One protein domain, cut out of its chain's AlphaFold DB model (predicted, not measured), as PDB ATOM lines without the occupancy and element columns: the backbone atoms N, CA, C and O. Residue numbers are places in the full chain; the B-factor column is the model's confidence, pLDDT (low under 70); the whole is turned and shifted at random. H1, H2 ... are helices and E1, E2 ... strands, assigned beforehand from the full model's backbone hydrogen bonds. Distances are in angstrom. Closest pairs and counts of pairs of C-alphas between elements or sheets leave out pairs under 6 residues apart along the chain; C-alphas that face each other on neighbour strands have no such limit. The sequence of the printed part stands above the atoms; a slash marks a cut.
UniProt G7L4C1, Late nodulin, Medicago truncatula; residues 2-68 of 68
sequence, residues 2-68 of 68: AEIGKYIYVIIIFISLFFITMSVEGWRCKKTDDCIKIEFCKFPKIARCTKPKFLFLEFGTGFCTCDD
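Overview. This is residues 2 to 68 of the 68 residues of the protein "Late nodulin" of Medicago truncatula (UniProt G7L4C1). One long helix, H1, sticks out like a handle from a small head, with residues 2 to 21 standing free. In the head, the strands E1 and E2 form a two-stranded hairpin, the four-residue helix H2 packs on it, and residues 28 to 29 pair with residues 62 to 63 of E2. The printed part has 67 residues, with two named helices and two named strands in the order H1, H2, E1, E2; the sheet, E1 - E2, is antiparallel, and the class is mixed, helices and strands. The whole is only just loose, close to extended, with a radius of gyration of the C-alphas of 16.0 A, and its outline is a rod of 54 by 21 by 17 A.

Arrangement. H1, residues 2 to 25, and E2, residues 62 to 67, are near each other, with 5 pairs of C-alphas within 10 A and no pair within 8 A. H1 is apart from H2, residues 33 to 36, and from E1, residues 46 to 50. The closest C-alphas of H2 and E1 are those of Cys 35 and Ala 47, 5.8 A apart. The closest C-alphas of H2 and E2 are those of Cys 35 and Cys 64, 5.6 A apart. E1 and E2 form an antiparallel hairpin, with 148 degrees between their directions. Across it, N 48 and O 65 are 2.8 A apart and N 63 and O 50 are 2.8 A apart, within hydrogen-bond range. In H1, 19 of 20 O i to N i+4 pairs are within hydrogen-bond range; H2 is too short for such a pair.

Along the chain. H1 begins at C-alpha 2, at (52.622, 66.541, 184.131), and ends 36.1 A away at C-alpha 25, at (27.210, 64.241, 158.547). H2, Asp 33 to Ile 36, is 5.0 A long from first to last C-alpha. E1, Ile 46 to Thr 50, is 11.9 A long. E2, Gly 62 to Asp 67, is 14.2 A long and ends at C-alpha 67, at (29.649, 59.096, 144.644).

Size, cuts and confidence. The two C-alphas farthest apart are those of Ala 2 and Pro 44, 54.5 A. Without residues 2 to 21, the body has 47 residues and spans 33 by 17 by 17 A, with a radius of gyration of 10.7 A. The printed part has no cut. The link from E1 to E2, 11 residues, is long, and within it residues 53 to 54 pair antiparallel with residues 57 to 58; the links from H1 to H2 and from H2 to E1 are short. The mean pLDDT of the printed part is 70.4, and 33 residues are under 70, among them residues 21 to 27, 36 to 41 and 52 to 61.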
ATOM      1  N   ALA A   2      53.850  65.760 184.367       61.88
ATOM      2  CA  ALA A   2      52.622  66.541 184.131       61.88
ATOM      3  C   ALA A   2      52.413  67.011 182.669       61.88
ATOM      4  O   ALA A   2      51.276  67.109 182.213       61.88
ATOM      5  N   GLU A   3      53.484  67.271 181.908       64.75
ATOM      6  CA  GLU A   3      53.371  67.764 180.519       64.75
ATOM      7  C   GLU A   3      52.915  66.694 179.524       64.75
ATOM      8  O   GLU A   3      52.047  66.955 178.695       64.75
ATOM      9  N   ILE A   4      53.433  65.469 179.638       77.56
ATOM     10  CA  ILE A   4      53.056  64.351 178.757       77.56
ATOM     11  C   ILE A   4      51.571  63.999 178.923       77.56
ATOM     12  O   ILE A   4      50.880  63.757 177.934       77.56
ATOM     13  N   GLY A   5      51.053  64.050 180.156       75.19
ATOM     14  CA  GLY A   5      49.629  63.834 180.424       75.19
ATOM     15  C   GLY A   5      48.731  64.862 179.729       75.19
ATOM     16  O   GLY A   5      47.693  64.495 179.182       75.19
ATOM     17  N   LYS A   6      49.162  66.132 179.665       76.56
ATOM     18  CA  LYS A   6      48.446  67.194 178.940       76.56
ATOM     19  C   LYS A   6      48.354  66.910 177.439       76.56
ATOM     20  O   LYS A   6      47.279  67.065 176.871       76.56
ATOM     21  N   TYR A   7      49.438  66.456 176.809       82.50
ATOM     22  CA  TYR A   7      49.434  66.118 175.380       82.50
ATOM     23  C   TYR A   7      48.484  64.963 175.058       82.50
ATOM     24  O   TYR A   7      47.684  65.065 174.130       82.50
ATOM     25  N   ILE A   8      48.521  63.894 175.856       86.25
ATOM     26  CA  ILE A   8      47.629  62.740 175.674       86.25
ATOM     27  C   ILE A   8      46.165  63.170 175.817       86.25
ATOM     28  O   ILE A   8      45.323  62.784 175.009       86.25
ATOM     29  N   TYR A   9      45.865  64.021 176.800       86.25
ATOM     30  CA  TYR A   9      44.512  64.518 177.027       86.25
ATOM     31  C   TYR A   9      43.976  65.335 175.841       86.25
ATOM     32  O   TYR A   9      42.850  65.117 175.395       86.25
ATOM     33  N   VAL A  10      44.799  66.220 175.271       88.69
ATOM     34  CA  VAL A  10      44.434  67.007 174.081       88.69
ATOM     35  C   VAL A  10      44.192  66.104 172.868       88.69
ATOM     36  O   VAL A  10      43.219  66.309 172.144       88.69
ATOM     37  N   ILE A  11      45.014  65.068 172.673       88.62
ATOM     38  CA  ILE A  11      44.844  64.097 171.580       88.62
ATOM     39  C   ILE A  11      43.525  63.327 171.728       88.62
ATOM     40  O   ILE A  11      42.785  63.194 170.756       88.62
ATOM     41  N   ILE A  12      43.186  62.868 172.939       89.06
ATOM     42  CA  ILE A  12      41.919  62.165 173.199       89.06
ATOM     43  C   ILE A  12      40.723  63.066 172.889       89.06
ATOM     44  O   ILE A  12      39.775  62.617 172.242       89.06
ATOM     45  N   ILE A  13      40.762  64.336 173.303       89.62
ATOM     46  CA  ILE A  13      39.691  65.295 173.010       89.62
ATOM     47  C   ILE A  13      39.550  65.499 171.503       89.62
ATOM     48  O   ILE A  13      38.436  65.459 170.985       89.62
ATOM     49  N   PHE A  14      40.665  65.669 170.793       88.94
ATOM     50  CA  PHE A  14      40.660  65.876 169.349       88.94
ATOM     51  C   PHE A  14      40.058  64.680 168.602       88.94
ATOM     52  O   PHE A  14      39.182  64.853 167.757       88.94
ATOM     53  N   ILE A  15      40.457  63.460 168.970       85.88
ATOM     54  CA  ILE A  15      39.901  62.220 168.414       85.88
ATOM     55  C   ILE A  15      38.405  62.105 168.741       85.88
ATOM     56  O   ILE A  15      37.606  61.761 167.872       85.88
ATOM     57  N   SER A  16      38.007  62.428 169.972       85.00
ATOM     58  CA  SER A  16      36.604  62.358 170.405       85.00
ATOM     59  C   SER A  16      35.718  63.328 169.621       85.00
ATOM     60  O   SER A  16      34.660  62.939 169.130       85.00
ATOM     61  N   LEU A  17      36.168  64.574 169.459       83.38
ATOM     62  CA  LEU A  17      35.486  65.585 168.650       83.38
ATOM     63  C   LEU A  17      35.393  65.150 167.189       83.38
ATOM     64  O   LEU A  17      34.320  65.242 166.602       83.38
ATOM     65  N   PHE A  18      36.478  64.606 166.635       80.88
ATOM     66  CA  PHE A  18      36.501  64.089 165.273       80.88
ATOM     67  C   PHE A  18      35.434  63.002 165.062       80.88
ATOM     68  O   PHE A  18      34.641  63.089 164.123       80.88
ATOM     69  N   PHE A  19      35.321  62.034 165.979       71.25
ATOM     70  CA  PHE A  19      34.276  61.004 165.915       71.25
ATOM     71  C   PHE A  19      32.857  61.578 165.979       71.25
ATOM     72  O   PHE A  19      31.986  61.130 165.230       71.25
ATOM     73  N   ILE A  20      32.620  62.574 166.837       73.19
ATOM     74  CA  ILE A  20      31.317  63.244 166.928       73.19
ATOM     75  C   ILE A  20      31.001  63.947 165.604       73.19
ATOM     76  O   ILE A  20      29.917  63.748 165.059       73.19
ATOM     77  N   THR A  21      31.955  64.690 165.036       69.56
ATOM     78  CA  THR A  21      31.766  65.388 163.754       69.56
ATOM     79  C   THR A  21      31.525  64.430 162.588       69.56
ATOM     80  O   THR A  21      30.631  64.659 161.783       69.56
ATOM     81  N   MET A  22      32.215  63.286 162.541       63.31
ATOM     82  CA  MET A  22      31.945  62.264 161.523       63.31
ATOM     83  C   MET A  22      30.554  61.638 161.668       63.31
ATOM     84  O   MET A  22      29.975  61.174 160.689       63.31
ATOM     85  N   SER A  23      30.010  61.596 162.885       60.34
ATOM     86  CA  SER A  23      28.695  61.003 163.131       60.34
ATOM     87  C   SER A  23      27.512  61.908 162.779       60.34
ATOM     88  O   SER A  23      26.422  61.379 162.575       60.34
ATOM     89  N   VAL A  24      27.701  63.232 162.681       58.75
ATOM     90  CA  VAL A  24      26.615  64.185 162.357       58.75
ATOM     91  C   VAL A  24      26.369  64.357 160.859       58.75
ATOM     92  O   VAL A  24      25.264  64.731 160.478       58.75
ATOM     93  N   GLU A  25      27.342  64.046 160.002       54.41
ATOM     94  CA  GLU A  25      27.210  64.241 158.547       54.41
ATOM     95  C   GLU A  25      26.793  62.973 157.784       54.41
ATOM     96  O   GLU A  25      26.412  63.050 156.617       54.41
ATOM     97  N   GLY A  26      26.825  61.799 158.422       58.22
ATOM     98  CA  GLY A  26      26.597  60.523 157.748       58.22
ATOM     99  C   GLY A  26      25.369  59.775 158.257       58.22
ATOM    100  O   GLY A  26      25.339  59.312 159.398       58.22
ATOM    101  N   TRP A  27      24.389  59.540 157.383       67.56
ATOM    102  CA  TRP A  27      23.376  58.513 157.639       67.56
ATOM    103  C   TRP A  27      24.063  57.152 157.726       67.56
ATOM    104  O   TRP A  27      24.749  56.733 156.793       67.56
ATOM    105  N   ARG A  28      23.914  56.462 158.863       71.06
ATOM    106  CA  ARG A  28      24.517  55.141 159.056       71.06
ATOM    107  C   ARG A  28      23.843  54.116 158.151       71.06
ATOM    108  O   ARG A  28      22.623  53.989 158.162       71.06
ATOM    109  N   CYS A  29      24.642  53.328 157.450       73.12
ATOM    110  CA  CYS A  29      24.182  52.268 156.560       73.12
ATOM    111  C   CYS A  29      24.910  50.957 156.859       73.12
ATOM    112  O   CYS A  29      26.054  50.947 157.318       73.12
ATOM    113  N   LYS A  30      24.262  49.821 156.609       72.44
ATOM    114  CA  LYS A  30      24.925  48.504 156.609       72.44
ATOM    115  C   LYS A  30      25.015  47.937 155.200       72.44
ATOM    116  O   LYS A  30      25.974  47.226 154.892       72.44
ATOM    117  N   LYS A  31      24.029  48.265 154.367       68.88
ATOM    118  CA  LYS A  31      23.931  47.910 152.953       68.88
ATOM    119  C   LYS A  31      23.730  49.168 152.116       68.88
ATOM    120  O   LYS A  31      23.257  50.184 152.612       68.88
ATOM    121  N   THR A  32      24.066  49.086 150.835       65.75
ATOM    122  CA  THR A  32      23.851  50.175 149.871       65.75
ATOM    123  C   THR A  32      22.375  50.564 149.779       65.75
ATOM    124  O   THR A  32      22.062  51.746 149.696       65.75
ATOM    125  N   ASP A  33      21.467  49.592 149.906       67.69
ATOM    126  CA  ASP A  33      20.015  49.809 149.856       67.69
ATOM    127  C   ASP A  33      19.486  50.693 150.995       67.69
ATOM    128  O   ASP A  33      18.467  51.365 150.830       67.69
ATOM    129  N   ASP A  34      20.193  50.742 152.133       68.75
ATOM    130  CA  ASP A  34      19.839  51.629 153.248       68.75
ATOM    131  C   ASP A  34      19.980  53.108 152.844       68.75
ATOM    132  O   ASP A  34      19.262  53.959 153.364       68.75
ATOM    133  N   CYS A  35      20.864  53.410 151.883       71.56
ATOM    134  CA  CYS A  35      21.108  54.761 151.377       71.56
ATOM    135  C   CYS A  35      20.178  55.161 150.222       71.56
ATOM    136  O   CYS A  35      19.985  56.350 149.990       71.56
ATOM    137  N   ILE A  36      19.590  54.195 149.504       63.75
ATOM    138  CA  ILE A  36      18.729  54.439 148.328       63.75
ATOM    139  C   ILE A  36      17.350  54.982 148.735       63.75
ATOM    140  O   ILE A  36      16.710  55.695 147.968       63.75
ATOM    141  N   LYS A  37      16.890  54.699 149.962       57.50
ATOM    142  CA  LYS A  37      15.605  55.203 150.486       57.50
ATOM    143  C   LYS A  37      15.566  56.715 150.718       57.50
ATOM    144  O   LYS A  37      14.512  57.245 151.054       57.50
ATOM    145  N   ILE A  38      16.702  57.391 150.592       58.56
ATOM    146  CA  ILE A  38      16.865  58.792 150.946       58.56
ATOM    147  C   ILE A  38      17.227  59.523 149.651       58.56
ATOM    148  O   ILE A  38      18.271  59.245 149.066       58.56
ATOM    149  N   GLU A  39      16.400  60.474 149.205       59.84
ATOM    150  CA  GLU A  39      16.700  61.411 148.100       59.84
ATOM    151  C   GLU A  39      17.829  62.400 148.478       59.84
ATOM    152  O   GLU A  39      17.748  63.605 148.259       59.84
ATOM    153  N   PHE A  40      18.891  61.915 149.118       66.00
ATOM    154  CA  PHE A  40      20.013  62.727 149.568       66.00
ATOM    155  C   PHE A  40      20.920  63.136 148.398       66.00
ATOM    156  O   PHE A  40      21.468  64.237 148.391       66.00
ATOM    157  N   CYS A  41      21.063  62.275 147.384       68.88
ATOM    158  CA  CYS A  41      21.909  62.544 146.223       68.88
ATOM    159  C   CYS A  41      21.088  63.106 145.057       68.88
ATOM    160  O   CYS A  41      20.106  62.509 144.621       68.88
ATOM    161  N   LYS A  42      21.519  64.251 144.513       70.56
ATOM    162  CA  LYS A  42      20.990  64.768 143.246       70.56
ATOM    163  C   LYS A  42      21.487  63.897 142.095       70.56
ATOM    164  O   LYS A  42      22.688  63.650 141.989       70.56
ATOM    165  N   PHE A  43      20.578  63.499 141.209       65.50
ATOM    166  CA  PHE A  43      20.922  62.843 139.947       65.50
ATOM    167  C   PHE A  43      21.982  63.677 139.191       65.50
ATOM    168  O   PHE A  43      21.808  64.898 139.108       65.50
ATOM    169  N   PRO A  44      23.077  63.090 138.667       68.25
ATOM    170  CA  PRO A  44      23.340  61.662 138.418       68.25
ATOM    171  C   PRO A  44      24.046  60.895 139.555       68.25
ATOM    172  O   PRO A  44      24.339  59.715 139.384       68.25
ATOM    173  N   LYS A  45      24.326  61.533 140.699       72.06
ATOM    174  CA  LYS A  45      25.129  60.924 141.770       72.06
ATOM    175  C   LYS A  45      24.395  59.761 142.430       72.06
ATOM    176  O   LYS A  45      23.223  59.889 142.796       72.06
ATOM    177  N   ILE A  46      25.093  58.645 142.631       73.50
ATOM    178  CA  ILE A  46      24.522  57.431 143.227       73.50
ATOM    179  C   ILE A  46      24.923  57.362 144.701       73.50
ATOM    180  O   ILE A  46      26.097  57.476 145.055       73.50
ATOM    181  N   ALA A  47      23.940  57.145 145.575       73.75
ATOM    182  CA  ALA A  47      24.193  56.939 146.994       73.75
ATOM    183  C   ALA A  47      24.902  55.590 147.219       73.75
ATOM    184  O   ALA A  47      24.398  54.535 146.823       73.75
ATOM    185  N   ARG A  48      26.063  55.607 147.878       75.62
ATOM    186  CA  ARG A  48      26.830  54.413 148.254       75.62
ATOM    187  C   ARG A  48      27.038  54.344 149.756       75.62
ATOM    188  O   ARG A  48      27.195  55.358 150.427       75.62
ATOM    189  N   CYS A  49      27.054  53.121 150.282       77.31
ATOM    190  CA  CYS A  49      27.399  52.884 151.676       77.31
ATOM    191  C   CYS A  49      28.915  52.712 151.815       77.31
ATOM    192  O   CYS A  49      29.460  51.655 151.492       77.31
ATOM    193  N   THR A  50      29.589  53.743 152.315       76.19
ATOM    194  CA  THR A  50      31.039  53.748 152.509       76.19
ATOM    195  C   THR A  50      31.362  53.373 153.947       76.19
ATOM    196  O   THR A  50      30.995  54.070 154.894       76.19
ATOM    197  N   LYS A  51      32.048  52.244 154.140       73.19
ATOM    198  CA  LYS A  51      32.493  51.821 155.471       73.19
ATOM    199  C   LYS A  51      33.800  52.531 155.813       73.19
ATOM    200  O   LYS A  51      34.791  52.314 155.114       73.19
ATOM    201  N   PRO A  52      33.830  53.367 156.863       66.88
ATOM    202  CA  PRO A  52      35.057  54.025 157.268       66.88
ATOM    203  C   PRO A  52      36.044  52.965 157.766       66.88
ATOM    204  O   PRO A  52      35.733  52.178 158.662       66.88
ATOM    205  N   LYS A  53      37.241  52.940 157.180       62.31
ATOM    206  CA  LYS A  53      38.339  52.076 157.613       62.31
ATOM    207  C   LYS A  53      39.369  52.949 158.322       62.31
ATOM    208  O   LYS A  53      40.308  53.432 157.699       62.31
ATOM    209  N   PHE A  54      39.168  53.196 159.616       62.12
ATOM    210  CA  PHE A  54      40.123  53.954 160.428       62.12
ATOM    211  C   PHE A  54      40.882  53.019 161.356       62.12
ATOM    212  O   PHE A  54      40.265  52.250 162.087       62.12
ATOM    213  N   LEU A  55      42.218  53.116 161.342       50.97
ATOM    214  CA  LEU A  55      43.094  52.506 162.353       50.97
ATOM    215  C   LEU A  55      42.740  51.037 162.659       50.97
ATOM    216  O   LEU A  55      42.610  50.653 163.816       50.97
ATOM    217  N   PHE A  56      42.565  50.219 161.614       51.97
ATOM    218  CA  PHE A  56      42.270  48.776 161.708       51.97
ATOM    219  C   PHE A  56      40.912  48.398 162.330       51.97
ATOM    220  O   PHE A  56      40.599  47.214 162.430       51.97
ATOM    221  N   LEU A  57      40.073  49.373 162.685       50.19
ATOM    222  CA  LEU A  57      38.711  49.144 163.152       50.19
ATOM    223  C   LEU A  57      37.771  49.114 161.944       50.19
ATOM    224  O   LEU A  57      37.436  50.148 161.363       50.19
ATOM    225  N   GLU A  58      37.348  47.912 161.548       56.25
ATOM    226  CA  GLU A  58      36.220  47.758 160.632       56.25
ATOM    227  C   GLU A  58      34.924  48.008 161.401       56.25
ATOM    228  O   GLU A  58      34.459  47.184 162.190       56.25
ATOM    229  N   PHE A  59      34.332  49.178 161.177       60.53
ATOM    230  CA  PHE A  59      33.014  49.470 161.713       60.53
ATOM    231  C   PHE A  59      31.974  48.594 161.002       60.53
ATOM    232  O   PHE A  59      31.866  48.586 159.774       60.53
ATOM    233  N   GLY A  60      31.155  47.877 161.780       62.12
ATOM    234  CA  GLY A  60      30.034  47.082 161.256       62.12
ATOM    235  C   GLY A  60      28.942  47.917 160.568       62.12
ATOM    236  O   GLY A  60      28.024  47.361 159.967       62.12
ATOM    237  N   THR A  61      29.041  49.245 160.648       65.62
ATOM    238  CA  THR A  61      28.162  50.235 160.019       65.62
ATOM    239  C   THR A  61      29.009  51.265 159.276       65.62
ATOM    240  O   THR A  61      29.961  51.795 159.845       65.62
ATOM    241  N   GLY A  62      28.657  51.542 158.024       74.88
ATOM    242  CA  GLY A  62      29.222  52.618 157.218       74.88
ATOM    243  C   GLY A  62      28.371  53.881 157.245       74.88
ATOM    244  O   GLY A  62      27.414  53.982 158.014       74.88
ATOM    245  N   PHE A  63      28.716  54.820 156.373       77.06
ATOM    246  CA  PHE A  63      27.995  56.064 156.148       77.06
ATOM    247  C   PHE A  63      27.574  56.174 154.685       77.06
ATOM    248  O   PHE A  63      28.319  55.778 153.788       77.06
ATOM    249  N   CYS A  64      26.380  56.705 154.443       74.94
ATOM    250  CA  CYS A  64      25.925  57.018 153.097       74.94
ATOM    251  C   CYS A  64      26.707  58.213 152.551       74.94
ATOM    252  O   CYS A  64      26.683  59.291 153.141       74.94
ATOM    253  N   THR A  65      27.372  58.026 151.418       75.69
ATOM    254  CA  THR A  65      28.063  59.081 150.671       75.69
ATOM    255  C   THR A  65      27.505  59.146 149.252       75.69
ATOM    256  O   THR A  65      27.078  58.128 148.705       75.69
ATOM    257  N   CYS A  66      27.495  60.334 148.645       73.00
ATOM    258  CA  CYS A  66      27.188  60.473 147.222       73.00
ATOM    259  C   CYS A  66      28.482  60.325 146.429       73.00
ATOM    260  O   CYS A  66      29.383  61.145 146.590       73.00
ATOM    261  N   ASP A  67      28.561  59.288 145.603       66.31
ATOM    262  CA  ASP A  67      29.649  59.096 144.644       66.31
ATOM    263  C   ASP A  67      29.261  59.795 143.325       66.31
ATOM    264  O   ASP A  67      28.082  59.769 142.947       66.31
ATOM    265  N   ASP A  68      30.225  60.459 142.681       57.12
ATOM    266  CA  ASP A  68      30.067  61.103 141.364       57.12
ATOM    267  C   ASP A  68      29.900  60.093 140.215       57.12
ATOM    268  O   ASP A  68      30.570  59.033 140.234       57.12
TER     269      ASP A  68